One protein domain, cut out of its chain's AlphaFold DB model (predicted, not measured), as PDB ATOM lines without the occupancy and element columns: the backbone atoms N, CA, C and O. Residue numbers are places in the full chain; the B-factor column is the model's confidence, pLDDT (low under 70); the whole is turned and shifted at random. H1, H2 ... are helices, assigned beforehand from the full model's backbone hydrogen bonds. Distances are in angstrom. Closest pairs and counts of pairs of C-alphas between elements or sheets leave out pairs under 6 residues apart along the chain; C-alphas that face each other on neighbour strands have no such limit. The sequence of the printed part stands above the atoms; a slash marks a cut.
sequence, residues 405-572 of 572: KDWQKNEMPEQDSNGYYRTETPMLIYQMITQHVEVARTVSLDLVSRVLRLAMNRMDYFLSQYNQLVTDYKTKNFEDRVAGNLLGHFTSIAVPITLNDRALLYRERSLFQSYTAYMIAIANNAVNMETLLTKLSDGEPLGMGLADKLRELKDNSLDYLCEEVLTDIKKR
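What this domain is: This is residues 405 to 572 of the 572 residues of an uncharacterized protein of Varroa destructor (UniProt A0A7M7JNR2). Four helices, H2, H3, H4 and H5, run nearly lengthwise in a long, loose-ended bundle made of two helical hairpins, H2 with H3 and H4 with H5, shifted along the axis. The long helix H3 makes most of the length, the short H1 packs on one side of H4, and residues 483 to 509 form a wide loop with no named element between H3 and H4. The printed part has 168 residues with five named helices, in the order H1, H2, H3, H4, H5, and no named strand; the class is all helix. It is only just compact, close to loose, with a radius of gyration of the C-alphas of 18.5 A, and a rod in outline, spanning 63 by 30 by 27 A.

Where its parts are: H1 is residues 405 to 408, beginning at C-alpha 405 (1.054, 31.353, -16.417). H2 is residues 425 to 441, 24.3 A from first to last C-alpha. H3, residues 445 to 482, is the longest at 55.1 A, from C-alpha 445 (-22.533, 29.526, -46.151). H4 is residues 510 to 536, 38.1 A. H5 is residues 544 to 570, 37.6 A, ending at C-alpha 570 (1.597, 5.332, -0.101).

How they stand to each other: H2, H3, H4 and H5 form an up and down bundle, each running against the one before it in the chain. H4 is the hub, touching three helices. H4 and H5, a hairpin, touch at a shallow tilt of 18 degrees, opposite ways; their closest C-alphas, of Ala 523 and Lys 554, are 4.3 A apart. H4 touches H2 with residues 525 to 536 alone, closest at the C-alphas of Pro 426 and Met 529, 5.3 A, the same way. H2 and H3, also a hairpin, touch through residues 447 to 455 of H3 alone, closest at the C-alphas of Ala 440 and Val 448, 5.1 A. H3 touches H5 with residues 456 to 474 alone, closest at the C-alphas of Asp 460 and Leu 546, 5.8 A. H3 and H4 are close but not clearly touching. H1 and H4 only just touch, with 3 pairs of C-alphas within 8 A, closest Trp 407 and Tyr 518 at 6.7 A. H2 and H5 are apart. In H2, H3 and H5 every O i to N i+4 pair is within hydrogen-bond range; in H4 20 of 23 are, and H1 is too short for such a pair.

The domain as a whole: The C-alphas farthest apart, of Val 443 and Arg 572, are 64.6 A apart. The printed part has no cut and ends at the chain's last residue. The links H1 to H2 and H3 to H4 are long; within the first, residues 414 to 415 pair antiparallel with residues 421 to 422. Residues 479 to 485, of which 479 to 482 belong to H3, stand free. The mean pLDDT of the printed part is 73.9; low stretches include residues 480 to 514 and 565 to 572.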
ATOM      1  N   LYS A 405       0.578  30.365 -17.397       85.38
ATOM      2  CA  LYS A 405       1.054  31.353 -16.417       85.38
ATOM      3  C   LYS A 405       0.207  31.328 -15.155       85.38
ATOM      4  O   LYS A 405       0.769  31.434 -14.069       85.38
ATOM      5  N   ASP A 406      -1.105  31.179 -15.289       82.75
ATOM      6  CA  ASP A 406      -2.020  31.115 -14.152       82.75
ATOM      7  C   ASP A 406      -1.753  29.877 -13.294       82.75
ATOM      8  O   ASP A 406      -1.679  29.986 -12.074       82.75
ATOM      9  N   TRP A 407      -1.429  28.737 -13.911       81.56
ATOM     10  CA  TRP A 407      -1.034  27.519 -13.191       81.56
ATOM     11  C   TRP A 407       0.252  27.668 -12.367       81.56
ATOM     12  O   TRP A 407       0.469  26.922 -11.411       81.56
ATOM     13  N   GLN A 408       1.132  28.600 -12.751       76.56
ATOM     14  CA  GLN A 408       2.360  28.916 -12.015       76.56
ATOM     15  C   GLN A 408       2.129  29.924 -10.882       76.56
ATOM     16  O   GLN A 408       3.004  30.087 -10.026       76.56
ATOM     17  N   LYS A 409       0.978  30.608 -10.856       75.62
ATOM     18  CA  LYS A 409       0.603  31.485  -9.745       75.62
ATOM     19  C   LYS A 409       0.122  30.635  -8.573       75.62
ATOM     20  O   LYS A 409      -0.566  29.634  -8.737       75.62
ATOM     21  N   ASN A 410       0.425  31.078  -7.358       66.25
ATOM     22  CA  ASN A 410      -0.063  30.455  -6.122       66.25
ATOM     23  C   ASN A 410      -1.502  30.886  -5.769       66.25
ATOM     24  O   ASN A 410      -1.846  31.070  -4.602       66.25
ATOM     25  N   GLU A 411      -2.325  31.091  -6.793       73.88
ATOM     26  CA  GLU A 411      -3.696  31.590  -6.711       73.88
ATOM     27  C   GLU A 411      -4.650  30.509  -7.226       73.88
ATOM     28  O   GLU A 411      -4.290  29.731  -8.108       73.88
ATOM     29  N   MET A 412      -5.853  30.424  -6.655       68.88
ATOM     30  CA  MET A 412      -6.852  29.450  -7.103       68.88
ATOM     31  C   MET A 412      -7.515  29.905  -8.412       68.88
ATOM     32  O   MET A 412      -7.732  31.108  -8.571       68.88
ATOM     33  N   PRO A 413      -7.901  28.970  -9.304       76.06
ATOM     34  CA  PRO A 413      -8.738  29.295 -10.452       76.06
ATOM     35  C   PRO A 413     -10.090  29.860 -10.006       76.06
ATOM     36  O   PRO A 413     -10.583  29.567  -8.911       76.06
ATOM     37  N   GLU A 414     -10.708  30.647 -10.881       76.00
ATOM     38  CA  GLU A 414     -12.024  31.225 -10.631       76.00
ATOM     39  C   GLU A 414     -13.105  30.142 -10.512       76.00
ATOM     40  O   GLU A 414     -13.006  29.057 -11.092       76.00
ATOM     41  N   GLN A 415     -14.156  30.439  -9.745       73.88
ATOM     42  CA  GLN A 415     -15.323  29.572  -9.585       73.88
ATOM     43  C   GLN A 415     -16.518  30.144 -10.347       73.88
ATOM     44  O   GLN A 415     -16.785  31.343 -10.289       73.88
ATOM     45  N   ASP A 416     -17.261  29.278 -11.035       69.38
ATOM     46  CA  ASP A 416     -18.533  29.660 -11.646       69.38
ATOM     47  C   ASP A 416     -19.645  29.876 -10.596       69.38
ATOM     48  O   ASP A 416     -19.468  29.645  -9.397       69.38
ATOM     49  N   SER A 417     -20.833  30.295 -11.045       71.00
ATOM     50  CA  SER A 417     -22.006  30.509 -10.180       71.00
ATOM     51  C   SER A 417     -22.467  29.263  -9.413       71.00
ATOM     52  O   SER A 417     -23.233  29.386  -8.459       71.00
ATOM     53  N   ASN A 418     -22.001  28.081  -9.814       68.88
ATOM     54  CA  ASN A 418     -22.304  26.798  -9.196       68.88
ATOM     55  C   ASN A 418     -21.129  26.275  -8.339       68.88
ATOM     56  O   ASN A 418     -21.214  25.172  -7.801       68.88
ATOM     57  N   GLY A 419     -20.047  27.049  -8.193       67.25
ATOM     58  CA  GLY A 419     -18.867  26.700  -7.401       67.25
ATOM     59  C   GLY A 419     -17.839  25.808  -8.110       67.25
ATOM     60  O   GLY A 419     -16.906  25.343  -7.456       67.25
ATOM     61  N   TYR A 420     -17.970  25.551  -9.417       70.94
ATOM     62  CA  TYR A 420     -16.991  24.771 -10.181       70.94
ATOM     63  C   TYR A 420     -15.801  25.633 -10.592       70.94
ATOM     64  O   TYR A 420     -15.978  26.689 -11.198       70.94
ATOM     65  N   TYR A 421     -14.588  25.136 -10.342       73.38
ATOM     66  CA  TYR A 421     -13.359  25.753 -10.837       73.38
ATOM     67  C   TYR A 421     -13.306  25.733 -12.369       73.38
ATOM     68  O   TYR A 421     -13.576  24.689 -12.977       73.38
ATOM     69  N   ARG A 422     -12.966  26.869 -12.988       69.69
ATOM     70  CA  ARG A 422     -12.846  27.047 -14.446       69.69
ATOM     71  C   ARG A 422     -11.738  28.042 -14.784       69.69
ATOM     72  O   ARG A 422     -11.375  28.871 -13.955       69.69
ATOM     73  N   THR A 423     -11.238  27.979 -16.017       79.44
ATOM     74  CA  THR A 423     -10.439  29.072 -16.599       79.44
ATOM     75  C   THR A 423     -11.244  29.788 -17.684       79.44
ATOM     76  O   THR A 423     -12.255  29.274 -18.168       79.44
ATOM     77  N   GLU A 424     -10.821  30.991 -18.075       82.56
ATOM     78  CA  GLU A 424     -11.515  31.784 -19.102       82.56
ATOM     79  C   GLU A 424     -11.348  31.205 -20.523       82.56
ATOM     80  O   GLU A 424     -12.138  31.496 -21.428       82.56
ATOM     81  N   THR A 425     -10.349  30.342 -20.723       84.44
ATOM     82  CA  THR A 425      -9.913  29.832 -22.032       84.44
ATOM     83  C   THR A 425     -11.032  29.213 -22.888       84.44
ATOM     84  O   THR A 425     -11.164  29.619 -24.048       84.44
ATOM     85  N   PRO A 426     -11.898  28.306 -22.386       84.88
ATOM     86  CA  PRO A 426     -13.010  27.766 -23.176       84.88
ATOM     87  C   PRO A 426     -13.968  28.839 -23.712       84.88
ATOM     88  O   PRO A 426     -14.417  28.754 -24.857       84.88
ATOM     89  N   MET A 427     -14.279  29.853 -22.898       84.75
ATOM     90  CA  MET A 427     -15.218  30.907 -23.283       84.75
ATOM     91  C   MET A 427     -14.588  31.873 -24.289       84.75
ATOM     92  O   MET A 427     -15.242  32.234 -25.268       84.75
ATOM     93  N   LEU A 428     -13.316  32.236 -24.098       86.31
ATOM     94  CA  LEU A 428     -12.565  33.089 -25.023       86.31
ATOM     95  C   LEU A 428     -12.464  32.462 -26.420       86.31
ATOM     96  O   LEU A 428     -12.750  33.121 -27.421       86.31
ATOM     97  N   ILE A 429     -12.124  31.171 -26.489       87.94
ATOM     98  CA  ILE A 429     -12.053  30.422 -27.752       87.94
ATOM     99  C   ILE A 429     -13.421  30.395 -28.440       87.94
ATOM    100  O   ILE A 429     -13.519  30.674 -29.637       87.94
ATOM    101  N   TYR A 430     -14.484  30.090 -27.692       87.69
ATOM    102  CA  TYR A 430     -15.838  30.050 -28.240       87.69
ATOM    103  C   TYR A 430     -16.275  31.407 -28.797       87.69
ATOM    104  O   TYR A 430     -16.748  31.477 -29.933       87.69
ATOM    105  N   GLN A 431     -16.089  32.492 -28.039       90.12
ATOM    106  CA  GLN A 431     -16.432  33.845 -28.480       90.12
ATOM    107  C   GLN A 431     -15.663  34.233 -29.746       90.12
ATOM    108  O   GLN A 431     -16.266  34.720 -30.701       90.12
ATOM    109  N   MET A 432     -14.358  33.953 -29.788       91.62
ATOM    110  CA  MET A 432     -13.507  34.232 -30.945       91.62
ATOM    111  C   MET A 432     -13.988  33.493 -32.206       91.62
ATOM    112  O   MET A 432     -14.145  34.112 -33.260       91.62
ATOM    113  N   ILE A 433     -14.248  32.181 -32.125       90.75
ATOM    114  CA  ILE A 433     -14.736  31.413 -33.285       90.75
ATOM    115  C   ILE A 433     -16.114  31.929 -33.715       90.75
ATOM    116  O   ILE A 433     -16.337  32.143 -34.908       90.75
ATOM    117  N   THR A 434     -17.011  32.187 -32.758       90.75
ATOM    118  CA  THR A 434     -18.369  32.690 -33.025       90.75
ATOM    119  C   THR A 434     -18.337  34.004 -33.802       90.75
ATOM    120  O   THR A 434     -18.987  34.110 -34.838       90.75
ATOM    121  N   GLN A 435     -17.522  34.973 -33.372       91.94
ATOM    122  CA  GLN A 435     -17.386  36.267 -34.050       91.94
ATOM    123  C   GLN A 435     -16.957  36.109 -35.516       91.94
ATOM    124  O   GLN A 435     -17.531  36.726 -36.413       91.94
ATOM    125  N   HIS A 436     -15.972  35.251 -35.794       90.56
ATOM    126  CA  HIS A 436     -15.508  35.027 -37.165       90.56
ATOM    127  C   HIS A 436     -16.505  34.240 -38.025       90.56
ATOM    128  O   HIS A 436     -16.596  34.484 -39.230       90.56
ATOM    129  N   VAL A 437     -17.288  33.342 -37.423       91.44
ATOM    130  CA  VAL A 437     -18.398  32.647 -38.093       91.44
ATOM    131  C   VAL A 437     -19.524  33.618 -38.449       91.44
ATOM    132  O   VAL A 437     -20.039  33.563 -39.566       91.44
ATOM    133  N   GLU A 438     -19.883  34.534 -37.549       91.31
ATOM    134  CA  GLU A 438     -20.878  35.579 -37.818       91.31
ATOM    135  C   GLU A 438     -20.435  36.486 -38.966       91.31
ATOM    136  O   GLU A 438     -21.211  36.738 -39.888       91.31
ATOM    137  N   VAL A 439     -19.163  36.895 -38.973       91.31
ATOM    138  CA  VAL A 439     -18.583  37.659 -40.085       91.31
ATOM    139  C   VAL A 439     -18.654  36.861 -41.393       91.31
ATOM    140  O   VAL A 439     -19.142  37.378 -42.396       91.31
ATOM    141  N   ALA A 440     -18.249  35.590 -41.403       91.88
ATOM    142  CA  ALA A 440     -18.321  34.746 -42.599       91.88
ATOM    143  C   ALA A 440     -19.754  34.559 -43.128       91.88
ATOM    144  O   ALA A 440     -19.966  34.523 -44.341       91.88
ATOM    145  N   ARG A 441     -20.747  34.498 -42.231       91.38
ATOM    146  CA  ARG A 441     -22.166  34.319 -42.572       91.38
ATOM    147  C   ARG A 441     -22.732  35.479 -43.386       91.38
ATOM    148  O   ARG A 441     -23.647  35.266 -44.173       91.38
ATOM    149  N   THR A 442     -22.173  36.679 -43.244       90.25
ATOM    150  CA  THR A 442     -22.563  37.834 -44.072       90.25
ATOM    151  C   THR A 442     -22.128  37.700 -45.541       90.25
ATOM    152  O   THR A 442     -22.665  38.388 -46.408       90.25
ATOM    153  N   VAL A 443     -21.174  36.804 -45.831       91.25
ATOM    154  CA  VAL A 443     -20.671  36.522 -47.182       91.25
ATOM    155  C   VAL A 443     -21.334  35.284 -47.776       91.25
ATOM    156  O   VAL A 443     -22.034  35.375 -48.777       91.25
ATOM    157  N   SER A 444     -21.108  34.102 -47.206       90.94
ATOM    158  CA  SER A 444     -21.661  32.867 -47.765       90.94
ATOM    159  C   SER A 444     -21.628  31.727 -46.757       90.94
ATOM    160  O   SER A 444     -20.779  31.672 -45.866       90.94
ATOM    161  N   LEU A 445     -22.540  30.766 -46.931       89.81
ATOM    162  CA  LEU A 445     -22.533  29.526 -46.151       89.81
ATOM    163  C   LEU A 445     -21.281  28.676 -46.431       89.81
ATOM    164  O   LEU A 445     -20.786  27.999 -45.532       89.81
ATOM    165  N   ASP A 446     -20.726  28.755 -47.645       91.62
ATOM    166  CA  ASP A 446     -19.461  28.091 -47.972       91.62
ATOM    167  C   ASP A 446     -18.309  28.646 -47.120       91.62
ATOM    168  O   ASP A 446     -17.595  27.876 -46.476       91.62
ATOM    169  N   LEU A 447     -18.182  29.975 -47.008       91.94
ATOM    170  CA  LEU A 447     -17.146  30.582 -46.174       91.94
ATOM    171  C   LEU A 447     -17.309  30.199 -44.698       91.94
ATOM    172  O   LEU A 447     -16.314  29.890 -44.047       91.94
ATOM    173  N   VAL A 448     -18.546  30.150 -44.186       92.00
ATOM    174  CA  VAL A 448     -18.837  29.658 -42.824       92.00
ATOM    175  C   VAL A 448     -18.286  28.247 -42.628       92.00
ATOM    176  O   VAL A 448     -17.558  27.999 -41.665       92.00
ATOM    177  N   SER A 449     -18.565  27.337 -43.564       90.56
ATOM    178  CA  SER A 449     -18.090  25.952 -43.484       90.56
ATOM    179  C   SER A 449     -16.556  25.862 -43.483       90.56
ATOM    180  O   SER A 449     -15.972  25.087 -42.720       90.56
ATOM    181  N   ARG A 450     -15.882  26.701 -44.282       93.00
ATOM    182  CA  ARG A 450     -14.415  26.758 -44.358       93.00
ATOM    183  C   ARG A 450     -13.798  27.349 -43.089       93.00
ATOM    184  O   ARG A 450     -12.790  26.823 -42.617       93.00
ATOM    185  N   VAL A 451     -14.405  28.390 -42.513       92.56
ATOM    186  CA  VAL A 451     -13.976  28.989 -41.235       92.56
ATOM    187  C   VAL A 451     -14.119  27.991 -40.091       92.56
ATOM    188  O   VAL A 451     -13.166  27.807 -39.336       92.56
ATOM    189  N   LEU A 452     -15.254  27.291 -39.996       90.25
ATOM    190  CA  LEU A 452     -15.464  26.249 -38.988       90.25
ATOM    191  C   LEU A 452     -14.451  25.114 -39.141       90.25
ATOM    192  O   LEU A 452     -13.800  24.740 -38.171       90.25
ATOM    193  N   ARG A 453     -14.238  24.609 -40.361       90.50
ATOM    194  CA  ARG A 453     -13.233  23.567 -40.623       90.50
ATOM    195  C   ARG A 453     -11.829  24.010 -40.208       90.50
ATOM    196  O   ARG A 453     -11.093  23.228 -39.608       90.50
ATOM    197  N   LEU A 454     -11.460  25.253 -40.518       92.06
ATOM    198  CA  LEU A 454     -10.182  25.830 -40.112       92.06
ATOM    199  C   LEU A 454     -10.073  25.917 -38.585       92.06
ATOM    200  O   LEU A 454      -9.056  25.501 -38.036       92.06
ATOM    201  N   ALA A 455     -11.112  26.411 -37.909       90.88
ATOM    202  CA  ALA A 455     -11.157  26.506 -36.454       90.88
ATOM    203  C   ALA A 455     -11.008  25.126 -35.796       90.88
ATOM    204  O   ALA A 455     -10.154  24.961 -34.931       90.88
ATOM    205  N   MET A 456     -11.745  24.112 -36.264       88.56
ATOM    206  CA  MET A 456     -11.667  22.746 -35.726       88.56
ATOM    207  C   MET A 456     -10.283  22.119 -35.925       88.56
ATOM    208  O   MET A 456      -9.747  21.502 -35.008       88.56
ATOM    209  N   ASN A 457      -9.653  22.331 -37.085       90.31
ATOM    210  CA  ASN A 457      -8.280  21.880 -37.328       90.31
ATOM    211  C   ASN A 457      -7.276  22.547 -36.367       90.31
ATOM    212  O   ASN A 457      -6.357  21.897 -35.877       90.31
ATOM    213  N   ARG A 458      -7.458  23.838 -36.058       91.06
ATOM    214  CA  ARG A 458      -6.584  24.550 -35.112       91.06
ATOM    215  C   ARG A 458      -6.844  24.159 -33.663       91.06
ATOM    216  O   ARG A 458      -5.885  24.050 -32.902       91.06
ATOM    217  N   MET A 459      -8.098  23.884 -33.310       89.25
ATOM    218  CA  MET A 459      -8.461  23.319 -32.011       89.25
ATOM    219  C   MET A 459      -7.794  21.966 -31.780       89.25
ATOM    220  O   MET A 459      -7.281  21.728 -30.694       89.25
ATOM    221  N   ASP A 460      -7.713  21.120 -32.806       88.62
ATOM    222  CA  ASP A 460      -7.030  19.830 -32.715       88.62
ATOM    223  C   ASP A 460      -5.547  19.968 -32.312       88.62
ATOM    224  O   ASP A 460      -5.062  19.247 -31.435       88.62
ATOM    225  N   TYR A 461      -4.839  20.941 -32.899       89.31
ATOM    226  CA  TYR A 461      -3.450  21.259 -32.547       89.31
ATOM    227  C   TYR A 461      -3.329  21.901 -31.156       89.31
ATOM    228  O   TYR A 461      -2.431  21.561 -30.384       89.31
ATOM    229  N   PHE A 462      -4.245  22.813 -30.816       90.69
ATOM    230  CA  PHE A 462      -4.318  23.424 -29.489       90.69
ATOM    231  C   PHE A 462      -4.487  22.367 -28.394       90.69
ATOM    232  O   PHE A 462      -3.728  22.392 -27.431       90.69
ATOM    233  N   LEU A 463      -5.402  21.408 -28.560       89.31
ATOM    234  CA  LEU A 463      -5.658  20.368 -27.562       89.31
ATOM    235  C   LEU A 463      -4.461  19.439 -27.362       89.31
ATOM    236  O   LEU A 463      -4.153  19.092 -26.227       89.31
ATOM    237  N   SER A 464      -3.742  19.084 -28.432       90.06
ATOM    238  CA  SER A 464      -2.496  18.318 -28.301       90.06
ATOM    239  C   SER A 464      -1.443  19.066 -27.481       90.06
ATOM    240  O   SER A 464      -0.825  18.477 -26.598       90.06
ATOM    241  N   GLN A 465      -1.261  20.366 -27.726       89.44
ATOM    242  CA  GLN A 465      -0.342  21.175 -26.921       89.44
ATOM    243  C   GLN A 465      -0.842  21.367 -25.486       89.44
ATOM    244  O   GLN A 465      -0.036  21.369 -24.560       89.44
ATOM    245  N   TYR A 466      -2.155  21.503 -25.287       88.88
ATOM    246  CA  TYR A 466      -2.743  21.645 -23.961       88.88
ATOM    247  C   TYR A 466      -2.524  20.379 -23.129       88.88
ATOM    248  O   TYR A 466      -2.003  20.471 -22.025       88.88
ATOM    249  N   ASN A 467      -2.788  19.195 -23.695       87.00
ATOM    250  CA  ASN A 467      -2.497  17.902 -23.068       87.00
ATOM    251  C   ASN A 467      -1.021  17.750 -22.678       87.00
ATOM    252  O   ASN A 467      -0.712  17.293 -21.573       87.00
ATOM    253  N   GLN A 468      -0.103  18.165 -23.558       88.81
ATOM    254  CA  GLN A 468       1.326  18.149 -23.249       88.81
ATOM    255  C   GLN A 468       1.649  19.080 -22.075       88.81
ATOM    256  O   GLN A 468       2.289  18.652 -21.121       88.81
ATOM    257  N   LEU A 469       1.144  20.318 -22.091       87.56
ATOM    258  CA  LEU A 469       1.361  21.282 -21.007       87.56
ATOM    259  C   LEU A 469       0.795  20.798 -19.666       87.56
ATOM    260  O   LEU A 469       1.417  21.027 -18.630       87.56
ATOM    261  N   VAL A 470      -0.355  20.119 -19.665       84.81
ATOM    262  CA  VAL A 470      -0.938  19.507 -18.457       84.81
ATOM    263  C   VAL A 470      -0.049  18.373 -17.938       84.81
ATOM    264  O   VAL A 470       0.180  18.262 -16.734       84.81
ATOM    265  N   THR A 471       0.513  17.562 -18.837       86.62
ATOM    266  CA  THR A 471       1.447  16.481 -18.486       86.62
ATOM    267  C   THR A 471       2.773  17.024 -17.937       86.62
ATOM    268  O   THR A 471       3.301  16.499 -16.954       86.62
ATOM    269  N   ASP A 472       3.285  18.119 -18.499       85.94
ATOM    270  CA  ASP A 472       4.478  18.807 -17.998       85.94
ATOM    271  C   ASP A 472       4.206  19.442 -16.621       85.94
ATOM    272  O   ASP A 472       5.023  19.326 -15.704       85.94
ATOM    273  N   TYR A 473       3.027  20.054 -16.439       83.25
ATOM    274  CA  TYR A 473       2.588  20.621 -15.162       83.25
ATOM    275  C   TYR A 473       2.476  19.552 -14.070       83.25
ATOM    276  O   TYR A 473       2.960  19.752 -12.953       83.25
ATOM    277  N   LYS A 474       1.917  18.381 -14.408       82.06
ATOM    278  CA  LYS A 474       1.946  17.192 -13.550       82.06
ATOM    279  C   LYS A 474       3.384  16.829 -13.193       82.06
ATOM    280  O   LYS A 474       3.716  16.792 -12.014       82.06
ATOM    281  N   THR A 475       4.234  16.571 -14.183       84.81
ATOM    282  CA  THR A 475       5.604  16.082 -13.955       84.81
ATOM    283  C   THR A 475       6.377  17.007 -13.016       84.81
ATOM    284  O   THR A 475       6.911  16.541 -12.012       84.81
ATOM    285  N   LYS A 476       6.308  18.324 -13.247       82.06
ATOM    286  CA  LYS A 476       6.921  19.335 -12.379       82.06
ATOM    287  C   LYS A 476       6.390  19.288 -10.942       82.06
ATOM    288  O   LYS A 476       7.175  19.286 -10.000       82.06
ATOM    289  N   ASN A 477       5.070  19.187 -10.756       77.12
ATOM    290  CA  ASN A 477       4.469  19.077  -9.422       77.12
ATOM    291  C   ASN A 477       4.931  17.806  -8.678       77.12
ATOM    292  O   ASN A 477       5.194  17.850  -7.477       77.12
ATOM    293  N   PHE A 478       5.067  16.671  -9.371       75.44
ATOM    294  CA  PHE A 478       5.571  15.434  -8.761       75.44
ATOM    295  C   PHE A 478       7.085  15.485  -8.479       75.44
ATOM    296  O   PHE A 478       7.513  14.979  -7.441       75.44
ATOM    297  N   GLU A 479       7.891  16.127  -9.327       77.44
ATOM    298  CA  GLU A 479       9.320  16.369  -9.076       77.44
ATOM    299  C   GLU A 479       9.539  17.269  -7.852       77.44
ATOM    300  O   GLU A 479      10.297  16.903  -6.948       77.44
ATOM    301  N   ASP A 480       8.804  18.381  -7.750       69.56
ATOM    302  CA  ASP A 480       8.848  19.294  -6.598       69.56
ATOM    303  C   ASP A 480       8.459  18.578  -5.285       69.56
ATOM    304  O   ASP A 480       9.003  18.866  -4.211       69.56
ATOM    305  N   ARG A 481       7.569  17.575  -5.364       65.38
ATOM    306  CA  ARG A 481       7.191  16.697  -4.239       65.38
ATOM    307  C   ARG A 481       8.262  15.683  -3.846       65.38
ATOM    308  O   ARG A 481       8.286  15.258  -2.687       65.38
ATOM    309  N   VAL A 482       9.087  15.220  -4.783       65.50
ATOM    310  CA  VAL A 482      10.185  14.273  -4.515       65.50
ATOM    311  C   VAL A 482      11.420  15.013  -3.996       65.50
ATOM    312  O   VAL A 482      12.089  14.511  -3.096       65.50
ATOM    313  N   ALA A 483      11.667  16.237  -4.472       59.44
ATOM    314  CA  ALA A 483      12.782  17.094  -4.063       59.44
ATOM    315  C   ALA A 483      12.669  17.670  -2.631       59.44
ATOM    316  O   ALA A 483      13.554  18.396  -2.189       59.44
ATOM    317  N   GLY A 484      11.600  17.356  -1.886       55.28
ATOM    318  CA  GLY A 484      11.443  17.745  -0.478       55.28
ATOM    319  C   GLY A 484      11.036  19.204  -0.237       55.28
ATOM    320  O   GLY A 484      10.895  19.604   0.915       55.28
ATOM    321  N   ASN A 485      10.781  19.986  -1.292       49.53
ATOM    322  CA  ASN A 485      10.327  21.381  -1.184       49.53
ATOM    323  C   ASN A 485       8.843  21.517  -0.790       49.53
ATOM    324  O   ASN A 485       8.386  22.602  -0.439       49.53
ATOM    325  N   LEU A 486       8.093  20.414  -0.808       50.44
ATOM    326  CA  LEU A 486       6.688  20.337  -0.414       50.44
ATOM    327  C   LEU A 486       6.558  19.331   0.741       50.44
ATOM    328  O   LEU A 486       6.339  18.138   0.531       50.44
ATOM    329  N   LEU A 487       6.755  19.811   1.976       40.88
ATOM    330  CA  LEU A 487       6.606  19.019   3.203       40.88
ATOM    331  C   LEU A 487       5.205  18.390   3.257       40.88
ATOM    332  O   LEU A 487       4.186  19.080   3.237       40.88
ATOM    333  N   GLY A 488       5.184  17.057   3.287       46.19
ATOM    334  CA  GLY A 488       3.980  16.249   3.171       46.19
ATOM    335  C   GLY A 488       3.024  16.453   4.335       46.19
ATOM    336  O   GLY A 488       3.250  15.927   5.422       46.19
ATOM    337  N   HIS A 489       1.909  17.134   4.080       40.78
ATOM    338  CA  HIS A 489       0.735  17.097   4.939       40.78
ATOM    339  C   HIS A 489      -0.540  16.869   4.108       40.78
ATOM    340  O   HIS A 489      -1.011  17.741   3.388       40.78
ATOM    341  N   PHE A 490      -1.069  15.656   4.273       40.12
ATOM    342  CA  PHE A 490      -2.361  15.081   3.878       40.12
ATOM    343  C   PHE A 490      -3.419  16.022   3.265       40.12
ATOM    344  O   PHE A 490      -4.010  16.832   3.981       40.12
ATOM    345  N   THR A 491      -3.768  15.827   1.992       41.09
ATOM    346  CA  THR A 491      -5.093  16.172   1.454       41.09
ATOM    347  C   THR A 491      -6.138  15.308   2.169       41.09
ATOM    348  O   THR A 491      -6.256  14.107   1.957       41.09
ATOM    349  N   SER A 492      -6.934  15.907   3.054       33.28
ATOM    350  CA  SER A 492      -8.215  15.317   3.460       33.28
ATOM    351  C   SER A 492      -9.211  15.509   2.311       33.28
ATOM    352  O   SER A 492     -10.192  16.235   2.447       33.28
ATOM    353  N   ILE A 493      -8.941  14.899   1.159       40.19
ATOM    354  CA  ILE A 493      -9.927  14.745   0.093       40.19
ATOM    355  C   ILE A 493     -10.423  13.310   0.226       40.19
ATOM    356  O   ILE A 493      -9.994  12.394  -0.468       40.19
ATOM    357  N   ALA A 494     -11.301  13.102   1.208       31.33
ATOM    358  CA  ALA A 494     -12.246  12.008   1.112       31.33
ATOM    359  C   ALA A 494     -13.071  12.305  -0.137       31.33
ATOM    360  O   ALA A 494     -13.824  13.269  -0.169       31.33
ATOM    361  N   VAL A 495     -12.827  11.534  -1.183       33.84
ATOM    362  CA  VAL A 495     -13.580  11.540  -2.426       33.84
ATOM    363  C   VAL A 495     -15.036  11.155  -2.130       33.84
ATOM    364  O   VAL A 495     -15.268  10.034  -1.673       33.84
ATOM    365  N   PRO A 496     -16.041  11.971  -2.490       30.39
ATOM    366  CA  PRO A 496     -17.206  11.459  -3.171       30.39
ATOM    367  C   PRO A 496     -16.971  11.661  -4.670       30.39
ATOM    368  O   PRO A 496     -16.860  12.781  -5.157       30.39
ATOM    369  N   ILE A 497     -16.932  10.557  -5.411       37.16
ATOM    370  CA  ILE A 497     -16.951  10.476  -6.885       37.16
ATOM    371  C   ILE A 497     -18.302  10.986  -7.458       37.16
ATOM    372  O   ILE A 497     -18.749  10.606  -8.532       37.16
ATOM    373  N   THR A 498     -19.000  11.883  -6.769       30.61
ATOM    374  CA  THR A 498     -20.328  12.346  -7.167       30.61
ATOM    375  C   THR A 498     -20.415  13.856  -7.044       30.61
ATOM    376  O   THR A 498     -20.083  14.407  -6.000       30.61
ATOM    377  N   LEU A 499     -20.865  14.471  -8.142       41.44
ATOM    378  CA  LEU A 499     -21.374  15.835  -8.280       41.44
ATOM    379  C   LEU A 499     -21.819  16.514  -6.976       41.44
ATOM    380  O   LEU A 499     -22.467  15.882  -6.148       41.44
ATOM    381  N   ASN A 500     -21.667  17.844  -6.955       39.22
ATOM    382  CA  ASN A 500     -22.386  18.766  -6.071       39.22
ATOM    383  C   ASN A 500     -22.231  18.468  -4.572       39.22
ATOM    384  O   ASN A 500     -23.052  17.768  -3.997       39.22
ATOM    385  N   ASP A 501     -21.252  19.084  -3.911       32.09
ATOM    386  CA  ASP A 501     -21.546  20.014  -2.811       32.09
ATOM    387  C   ASP A 501     -20.288  20.453  -2.049       32.09
ATOM    388  O   ASP A 501     -19.430  19.658  -1.676       32.09
ATOM    389  N   ARG A 502     -20.300  21.750  -1.727       35.38
ATOM    390  CA  ARG A 502     -19.692  22.408  -0.559       35.38
ATOM    391  C   ARG A 502     -18.172  22.358  -0.401       35.38
ATOM    392  O   ARG A 502     -17.593  21.551   0.321       35.38
ATOM    393  N   ALA A 503     -17.575  23.440  -0.898       40.44
ATOM    394  CA  ALA A 503     -16.459  24.114  -0.254       40.44
ATOM    395  C   ALA A 503     -16.753  24.349   1.238       40.44
ATOM    396  O   ALA A 503     -17.725  25.023   1.571       40.44
ATOM    397  N   LEU A 504     -15.913  23.796   2.112       37.31
ATOM    398  CA  LEU A 504     -15.531  24.338   3.421       37.31
ATOM    399  C   LEU A 504     -14.603  23.323   4.094       37.31
ATOM    400  O   LEU A 504     -15.078  22.312   4.600       37.31
ATOM    401  N   LEU A 505     -13.296  23.607   4.106       32.34
ATOM    402  CA  LEU A 505     -12.434  23.591   5.299       32.34
ATOM    403  C   LEU A 505     -10.938  23.660   4.914       32.34
ATOM    404  O   LEU A 505     -10.461  22.931   4.053       32.34
ATOM    405  N   TYR A 506     -10.222  24.497   5.673       35.97
ATOM    406  CA  TYR A 506      -8.765  24.642   5.838       35.97
ATOM    407  C   TYR A 506      -8.037  25.762   5.073       35.97
ATOM    408  O   TYR A 506      -7.932  25.794   3.850       35.97
ATOM    409  N   ARG A 507      -7.503  26.681   5.897       34.31
ATOM    410  CA  ARG A 507      -6.914  27.997   5.601       34.31
ATOM    411  C   ARG A 507      -5.386  28.024   5.776       34.31
ATOM    412  O   ARG A 507      -4.808  29.079   5.994       34.31
ATOM    413  N   GLU A 508      -4.714  26.887   5.675       40.56
ATOM    414  CA  GLU A 508      -3.250  26.825   5.635       40.56
ATOM    415  C   GLU A 508      -2.866  25.746   4.626       40.56
ATOM    416  O   GLU A 508      -3.132  24.581   4.913       40.56
ATOM    417  N   ARG A 509      -2.341  26.145   3.447       45.00
ATOM    418  CA  ARG A 509      -1.634  25.356   2.393       45.00
ATOM    419  C   ARG A 509      -1.877  25.968   1.000       45.00
ATOM    420  O   ARG A 509      -2.721  25.494   0.247       45.00
ATOM    421  N   SER A 510      -1.135  27.013   0.636       47.19
ATOM    422  CA  SER A 510      -1.347  27.729  -0.637       47.19
ATOM    423  C   SER A 510      -0.935  26.943  -1.896       47.19
ATOM    424  O   SER A 510      -1.605  27.065  -2.911       47.19
ATOM    425  N   LEU A 511       0.110  26.105  -1.832       43.03
ATOM    426  CA  LEU A 511       0.651  25.377  -3.002       43.03
ATOM    427  C   LEU A 511      -0.093  24.075  -3.343       43.03
ATOM    428  O   LEU A 511      -0.184  23.694  -4.503       43.03
ATOM    429  N   PHE A 512      -0.623  23.373  -2.338       51.28
ATOM    430  CA  PHE A 512      -1.312  22.094  -2.552       51.28
ATOM    431  C   PHE A 512      -2.752  22.282  -3.045       51.28
ATOM    432  O   PHE A 512      -3.256  21.450  -3.785       51.28
ATOM    433  N   GLN A 513      -3.416  23.375  -2.654       61.31
ATOM    434  CA  GLN A 513      -4.790  23.651  -3.080       61.31
ATOM    435  C   GLN A 513      -4.862  24.167  -4.526       61.31
ATOM    436  O   GLN A 513      -5.859  23.915  -5.197       61.31
ATOM    437  N   SER A 514      -3.823  24.854  -5.019       65.31
ATOM    438  CA  SER A 514      -3.810  25.403  -6.380       65.31
ATOM    439  C   SER A 514      -3.691  24.307  -7.442       65.31
ATOM    440  O   SER A 514      -4.524  24.281  -8.343       65.31
ATOM    441  N   TYR A 515      -2.752  23.357  -7.312       73.12
ATOM    442  CA  TYR A 515      -2.593  22.247  -8.271       73.12
ATOM    443  C   TYR A 515      -3.892  21.447  -8.439       73.12
ATOM    444  O   TYR A 515      -4.412  21.339  -9.548       73.12
ATOM    445  N   THR A 516      -4.470  20.956  -7.337       75.19
ATOM    446  CA  THR A 516      -5.725  20.190  -7.368       75.19
ATOM    447  C   THR A 516      -6.870  21.008  -7.979       75.19
ATOM    448  O   THR A 516      -7.618  20.493  -8.809       75.19
ATOM    449  N   ALA A 517      -6.999  22.292  -7.619       74.06
ATOM    450  CA  ALA A 517      -8.040  23.160  -8.168       74.06
ATOM    451  C   ALA A 517      -7.872  23.398  -9.679       74.06
ATOM    452  O   ALA A 517      -8.864  23.367 -10.407       74.06
ATOM    453  N   TYR A 518      -6.639  23.569 -10.173       77.44
ATOM    454  CA  TYR A 518      -6.369  23.714 -11.605       77.44
ATOM    455  C   TYR A 518      -6.604  22.417 -12.387       77.44
ATOM    456  O   TYR A 518      -7.177  22.486 -13.467       77.44
ATOM    457  N   MET A 519      -6.274  21.237 -11.852       79.88
ATOM    458  CA  MET A 519      -6.576  19.958 -12.525       79.88
ATOM    459  C   MET A 519      -8.088  19.709 -12.635       79.88
ATOM    460  O   MET A 519      -8.571  19.256 -13.674       79.88
ATOM    461  N   ILE A 520      -8.859  20.086 -11.606       78.56
ATOM    462  CA  ILE A 520     -10.331  20.095 -11.665       78.56
ATOM    463  C   ILE A 520     -10.819  21.111 -12.712       78.56
ATOM    464  O   ILE A 520     -11.708  20.795 -13.505       78.56
ATOM    465  N   ALA A 521     -10.227  22.310 -12.754       78.94
ATOM    466  CA  ALA A 521     -10.563  23.326 -13.750       78.94
ATOM    467  C   ALA A 521     -10.289  22.848 -15.182       78.94
ATOM    468  O   ALA A 521     -11.136  23.035 -16.048       78.94
ATOM    469  N   ILE A 522      -9.165  22.172 -15.431       82.31
ATOM    470  CA  ILE A 522      -8.802  21.611 -16.740       82.31
ATOM    471  C   ILE A 522      -9.802  20.523 -17.167       82.31
ATOM    472  O   ILE A 522     -10.279  20.539 -18.305       82.31
ATOM    473  N   ALA A 523     -10.195  19.622 -16.259       80.62
ATOM    474  CA  ALA A 523     -11.215  18.611 -16.547       80.62
ATOM    475  C   ALA A 523     -12.579  19.250 -16.885       80.62
ATOM    476  O   ALA A 523     -13.243  18.843 -17.842       80.62
ATOM    477  N   ASN A 524     -12.977  20.293 -16.150       81.06
ATOM    478  CA  ASN A 524     -14.192  21.062 -16.437       81.06
ATOM    479  C   ASN A 524     -14.089  21.834 -17.761       81.06
ATOM    480  O   ASN A 524     -15.064  21.922 -18.510       81.06
ATOM    481  N   ASN A 525     -12.912  22.373 -18.076       83.62
ATOM    482  CA  ASN A 525     -12.640  23.071 -19.325       83.62
ATOM    483  C   ASN A 525     -12.825  22.150 -20.530       83.62
ATOM    484  O   ASN A 525     -13.445  22.572 -21.501       83.62
ATOM    485  N   ALA A 526     -12.361  20.898 -20.459       83.25
ATOM    486  CA  ALA A 526     -12.544  19.916 -21.527       83.25
ATOM    487  C   ALA A 526     -14.034  19.684 -21.849       83.25
ATOM    488  O   ALA A 526     -14.446  19.783 -23.005       83.25
ATOM    489  N   VAL A 527     -14.865  19.484 -20.817       84.12
ATOM    490  CA  VAL A 527     -16.324  19.300 -20.962       84.12
ATOM    491  C   VAL A 527     -17.003  20.565 -21.503       84.12
ATOM    492  O   VAL A 527     -17.888  20.501 -22.363       84.12
ATOM    493  N   ASN A 528     -16.580  21.739 -21.025       84.62
ATOM    494  CA  ASN A 528     -17.104  23.016 -21.502       84.62
ATOM    495  C   ASN A 528     -16.735  23.266 -22.970       84.62
ATOM    496  O   ASN A 528     -17.599  23.675 -23.744       84.62
ATOM    497  N   MET A 529     -15.490  22.992 -23.377       85.62
ATOM    498  CA  MET A 529     -15.057  23.107 -24.772       85.62
ATOM    499  C   MET A 529     -15.841  22.153 -25.674       85.62
ATOM    500  O   MET A 529     -16.325  22.589 -26.713       85.62
ATOM    501  N   GLU A 530     -16.045  20.897 -25.269       86.00
ATOM    502  CA  GLU A 530     -16.864  19.935 -26.021       86.00
ATOM    503  C   GLU A 530     -18.285  20.466 -26.247       86.00
ATOM    504  O   GLU A 530     -18.780  20.509 -27.377       86.00
ATOM    505  N   THR A 531     -18.913  20.969 -25.184       86.06
ATOM    506  CA  THR A 531     -20.269  21.531 -25.238       86.06
ATOM    507  C   THR A 531     -20.342  22.759 -26.151       86.06
ATOM    508  O   THR A 531     -21.276  22.902 -26.940       86.06
ATOM    509  N   LEU A 532     -19.373  23.670 -26.042       86.31
ATOM    510  CA  LEU A 532     -19.341  24.923 -26.799       86.31
ATOM    511  C   LEU A 532     -19.017  24.699 -28.281       86.31
ATOM    512  O   LEU A 532     -19.645  25.312 -29.141       86.31
ATOM    513  N   LEU A 533     -18.090  23.795 -28.599       85.00
ATOM    514  CA  LEU A 533     -17.755  23.458 -29.982       85.00
ATOM    515  C   LEU A 533     -18.899  22.701 -30.671       85.00
ATOM    516  O   LEU A 533     -19.188  22.989 -31.828       85.00
ATOM    517  N   THR A 534     -19.603  21.817 -29.956       85.50
ATOM    518  CA  THR A 534     -20.789  21.113 -30.489       85.50
ATOM    519  C   THR A 534     -21.933  22.084 -30.807       85.50
ATOM    520  O   THR A 534     -22.687  21.894 -31.759       85.50
ATOM    521  N   LYS A 535     -22.055  23.182 -30.049       86.31
ATOM    522  CA  LYS A 535     -23.005  24.259 -30.379       86.31
ATOM    523  C   LYS A 535     -22.643  24.987 -31.676       86.31
ATOM    524  O   LYS A 535     -23.545  25.433 -32.373       86.31
ATOM    525  N   LEU A 536     -21.354  25.116 -32.001       82.25
ATOM    526  CA  LEU A 536     -20.892  25.779 -33.229       82.25
ATOM    527  C   LEU A 536     -21.092  24.927 -34.487       82.25
ATOM    528  O   LEU A 536     -21.127  25.476 -35.585       82.25
ATOM    529  N   SER A 537     -21.221  23.611 -34.334       77.62
ATOM    530  CA  SER A 537     -21.531  22.665 -35.409       77.62
ATOM    531  C   SER A 537     -23.034  22.396 -35.555       77.62
ATOM    532  O   SER A 537     -23.411  21.358 -36.087       77.62
ATOM    533  N   ASP A 538     -23.899  23.295 -35.069       77.81
ATOM    534  CA  ASP A 538     -25.364  23.140 -35.076       77.81
ATOM    535  C   ASP A 538     -25.852  21.821 -34.434       77.81
ATOM    536  O   ASP A 538     -26.913  21.296 -34.768       77.81
ATOM    537  N   GLY A 539     -25.089  21.281 -33.475       68.38
ATOM    538  CA  GLY A 539     -25.403  20.027 -32.787       68.38
ATOM    539  C   GLY A 539     -24.860  18.765 -33.462       68.38
ATOM    540  O   GLY A 539     -25.039  17.678 -32.913       68.38
ATOM    541  N   GLU A 540     -24.173  18.882 -34.602       72.31
ATOM    542  CA  GLU A 540     -23.450  17.757 -35.200       72.31
ATOM    543  C   GLU A 540     -22.287  17.325 -34.293       72.31
ATOM    544  O   GLU A 540     -21.584  18.188 -33.744       72.31
ATOM    545  N   PRO A 541     -22.049  16.009 -34.134       68.88
ATOM    546  CA  PRO A 541     -20.975  15.508 -33.294       68.88
ATOM    547  C   PRO A 541     -19.621  16.001 -33.809       68.88
ATOM    548  O   PRO A 541     -19.340  15.991 -35.012       68.88
ATOM    549  N   LEU A 542     -18.758  16.412 -32.878       74.31
ATOM    550  CA  LEU A 542     -17.381  16.778 -33.196       74.31
ATOM    551  C   LEU A 542     -16.686  15.603 -33.890       74.31
ATOM    552  O   LEU A 542     -16.922  14.439 -33.557       74.31
ATOM    553  N   GLY A 543     -15.813  15.902 -34.857       75.62
ATOM    554  CA  GLY A 543     -15.036  14.867 -35.539       75.62
ATOM    555  C   GLY A 543     -14.329  13.970 -34.519       75.62
ATOM    556  O   GLY A 543     -13.766  14.480 -33.552       75.62
ATOM    557  N   MET A 544     -14.364  12.651 -34.745       71.19
ATOM    558  CA  MET A 544     -13.975  11.620 -33.767       71.19
ATOM    559  C   MET A 544     -12.646  11.931 -33.054       71.19
ATOM    560  O   MET A 544     -12.587  11.901 -31.831       71.19
ATOM    561  N   GLY A 545     -11.627  12.386 -33.793       80.44
ATOM    562  CA  GLY A 545     -10.330  12.761 -33.215       80.44
ATOM    563  C   GLY A 545     -10.360  13.945 -32.235       80.44
ATOM    564  O   GLY A 545      -9.627  13.928 -31.251       80.44
ATOM    565  N   LEU A 546     -11.210  14.954 -32.451       84.12
ATOM    566  CA  LEU A 546     -11.305  16.113 -31.555       84.12
ATOM    567  C   LEU A 546     -12.045  15.756 -30.258       84.12
ATOM    568  O   LEU A 546     -11.616  16.149 -29.175       84.12
ATOM    569  N   ALA A 547     -13.131  14.984 -30.373       83.44
ATOM    570  CA  ALA A 547     -13.878  14.481 -29.222       83.44
ATOM    571  C   ALA A 547     -13.014  13.549 -28.358       83.44
ATOM    572  O   ALA A 547     -13.024  13.656 -27.132       83.44
ATOM    573  N   ASP A 548     -12.216  12.684 -28.988       85.94
ATOM    574  CA  ASP A 548     -11.312  11.780 -28.277       85.94
ATOM    575  C   ASP A 548     -10.203  12.542 -27.536       85.94
ATOM    576  O   ASP A 548      -9.941  12.223 -26.381       85.94
ATOM    577  N   LYS A 549      -9.623  13.605 -28.117       86.56
ATOM    578  CA  LYS A 549      -8.623  14.444 -27.422       86.56
ATOM    579  C   LYS A 549      -9.196  15.230 -26.242       86.56
ATOM    580  O   LYS A 549      -8.495  15.435 -25.252       86.56
ATOM    581  N   LEU A 550     -10.445  15.694 -26.337       86.81
ATOM    582  CA  LEU A 550     -11.141  16.341 -25.215       86.81
ATOM    583  C   LEU A 550     -11.430  15.336 -24.095       86.81
ATOM    584  O   LEU A 550     -11.236  15.653 -22.922       86.81
ATOM    585  N   ARG A 551     -11.843  14.114 -24.456       86.00
ATOM    586  CA  ARG A 551     -12.023  13.018 -23.500       86.00
ATOM    587  C   ARG A 551     -10.701  12.643 -22.835       86.00
ATOM    588  O   ARG A 551     -10.650  12.581 -21.617       86.00
ATOM    589  N   GLU A 552      -9.633  12.500 -23.612       87.94
ATOM    590  CA  GLU A 552      -8.279  12.237 -23.118       87.94
ATOM    591  C   GLU A 552      -7.807  13.332 -22.150       87.94
ATOM    592  O   GLU A 552      -7.321  13.023 -21.070       87.94
ATOM    593  N   LEU A 553      -8.011  14.611 -22.478       86.50
ATOM    594  CA  LEU A 553      -7.659  15.731 -21.598       86.50
ATOM    595  C   LEU A 553      -8.392  15.672 -20.256       86.50
ATOM    596  O   LEU A 553      -7.795  15.914 -19.203       86.50
ATOM    597  N   LYS A 554      -9.684  15.343 -20.289       86.31
ATOM    598  CA  LYS A 554     -10.495  15.161 -19.088       86.31
ATOM    599  C   LYS A 554     -10.009  13.965 -18.269       86.31
ATOM    600  O   LYS A 554      -9.754  14.124 -17.077       86.31
ATOM    601  N   ASP A 555      -9.891  12.801 -18.899       85.50
ATOM    602  CA  ASP A 555      -9.563  11.541 -18.233       85.50
ATOM    603  C   ASP A 555      -8.144  11.600 -17.649       85.50
ATOM    604  O   ASP A 555      -7.974  11.332 -16.463       85.50
ATOM    605  N   ASN A 556      -7.162  12.118 -18.398       84.19
ATOM    606  CA  ASN A 556      -5.800  12.342 -17.901       84.19
ATOM    607  C   ASN A 556      -5.788  13.270 -16.681       84.19
ATOM    608  O   ASN A 556      -5.114  12.991 -15.693       84.19
ATOM    609  N   SER A 557      -6.549  14.369 -16.713       77.94
ATOM    610  CA  SER A 557      -6.599  15.313 -15.589       77.94
ATOM    611  C   SER A 557      -7.178  14.676 -14.320       77.94
ATOM    612  O   SER A 557      -6.687  14.939 -13.223       77.94
ATOM    613  N   LEU A 558      -8.191  13.813 -14.460       78.81
ATOM    614  CA  LEU A 558      -8.779  13.056 -13.351       78.81
ATOM    615  C   LEU A 558      -7.844  11.945 -12.851       78.81
ATOM    616  O   LEU A 558      -7.677  11.793 -11.641       78.81
ATOM    617  N   ASP A 559      -7.186  11.220 -13.752       80.94
ATOM    618  CA  ASP A 559      -6.227  10.172 -13.401       80.94
ATOM    619  C   ASP A 559      -5.024  10.752 -12.650       80.94
ATOM    620  O   ASP A 559      -4.591  10.195 -11.640       80.94
ATOM    621  N   TYR A 560      -4.529  11.922 -13.059       81.19
ATOM    622  CA  TYR A 560      -3.446  12.624 -12.367       81.19
ATOM    623  C   TYR A 560      -3.839  13.058 -10.945       81.19
ATOM    624  O   TYR A 560      -3.012  12.973 -10.034       81.19
ATOM    625  N   LEU A 561      -5.102  13.441 -10.720       75.00
ATOM    626  CA  LEU A 561      -5.646  13.680  -9.375       75.00
ATOM    627  C   LEU A 561      -5.726  12.385  -8.552       75.00
ATOM    628  O   LEU A 561      -5.400  12.377  -7.363       75.00
ATOM    629  N   CYS A 562      -6.130  11.268  -9.161       74.75
ATOM    630  CA  CYS A 562      -6.137   9.970  -8.489       74.75
ATOM    631  C   CYS A 562      -4.720   9.510  -8.113       74.75
ATOM    632  O   CYS A 562      -4.507   9.027  -6.999       74.75
ATOM    633  N   GLU A 563      -3.738   9.689  -8.998       78.19
ATOM    634  CA  GLU A 563      -2.326   9.404  -8.725       78.19
ATOM    635  C   GLU A 563      -1.768  10.272  -7.591       78.19
ATOM    636  O   GLU A 563      -1.003   9.772  -6.759       78.19
ATOM    637  N   GLU A 564      -2.167  11.545  -7.525       72.62
ATOM    638  CA  GLU A 564      -1.814  12.459  -6.436       72.62
ATOM    639  C   GLU A 564      -2.280  11.894  -5.084       72.62
ATOM    640  O   GLU A 564      -1.470  11.698  -4.172       72.62
ATOM    641  N   VAL A 565      -3.562  11.523  -4.988       68.62
ATOM    642  CA  VAL A 565      -4.163  10.945  -3.774       68.62
ATOM    643  C   VAL A 565      -3.509   9.610  -3.405       68.62
ATOM    644  O   VAL A 565      -3.180   9.373  -2.242       68.62
ATOM    645  N   LEU A 566      -3.273   8.727  -4.379       68.62
ATOM    646  CA  LEU A 566      -2.643   7.425  -4.139       68.62
ATOM    647  C   LEU A 566      -1.185   7.555  -3.677       68.62
ATOM    648  O   LEU A 566      -0.738   6.768  -2.839       68.62
ATOM    649  N   THR A 567      -0.443   8.532  -4.196       67.44
ATOM    650  CA  THR A 567       0.942   8.806  -3.778       67.44
ATOM    651  C   THR A 567       0.990   9.316  -2.338       67.44
ATOM    652  O   THR A 567       1.839   8.875  -1.559       67.44
ATOM    653  N   ASP A 568       0.042  10.172  -1.956       63.84
ATOM    654  CA  ASP A 568      -0.088  10.665  -0.581       63.84
ATOM    655  C   ASP A 568      -0.496   9.548   0.400       63.84
ATOM    656  O   ASP A 568      -0.051   9.539   1.549       63.84
ATOM    657  N   ILE A 569      -1.278   8.558  -0.053       60.78
ATOM    658  CA  ILE A 569      -1.620   7.363   0.738       60.78
ATOM    659  C   ILE A 569      -0.405   6.437   0.922       60.78
ATOM    660  O   ILE A 569      -0.220   5.908   2.015       60.78
ATOM    661  N   LYS A 570       0.432   6.248  -0.112       57.97
ATOM    662  CA  LYS A 570       1.597   5.332  -0.101       57.97
ATOM    663  C   LYS A 570       2.829   5.845   0.659       57.97
ATOM    664  O   LYS A 570       3.704   5.044   0.966       57.97
ATOM    665  N   LYS A 571       2.939   7.152   0.925       56.91
ATOM    666  CA  LYS A 571       4.021   7.743   1.748       56.91
ATOM    667  C   LYS A 571       3.806   7.560   3.267       56.91
ATOM    668  O   LYS A 571       4.617   8.059   4.047       56.91
ATOM    669  N   ARG A 572       2.725   6.888   3.678       44.09
ATOM    670  CA  ARG A 572       2.514   6.364   5.038       44.09
ATOM    671  C   ARG A 572       3.129   4.980   5.164       44.09
ATOM    672  O   ARG A 572       3.653   4.699   6.262       44.09
TER     673      ARG A 572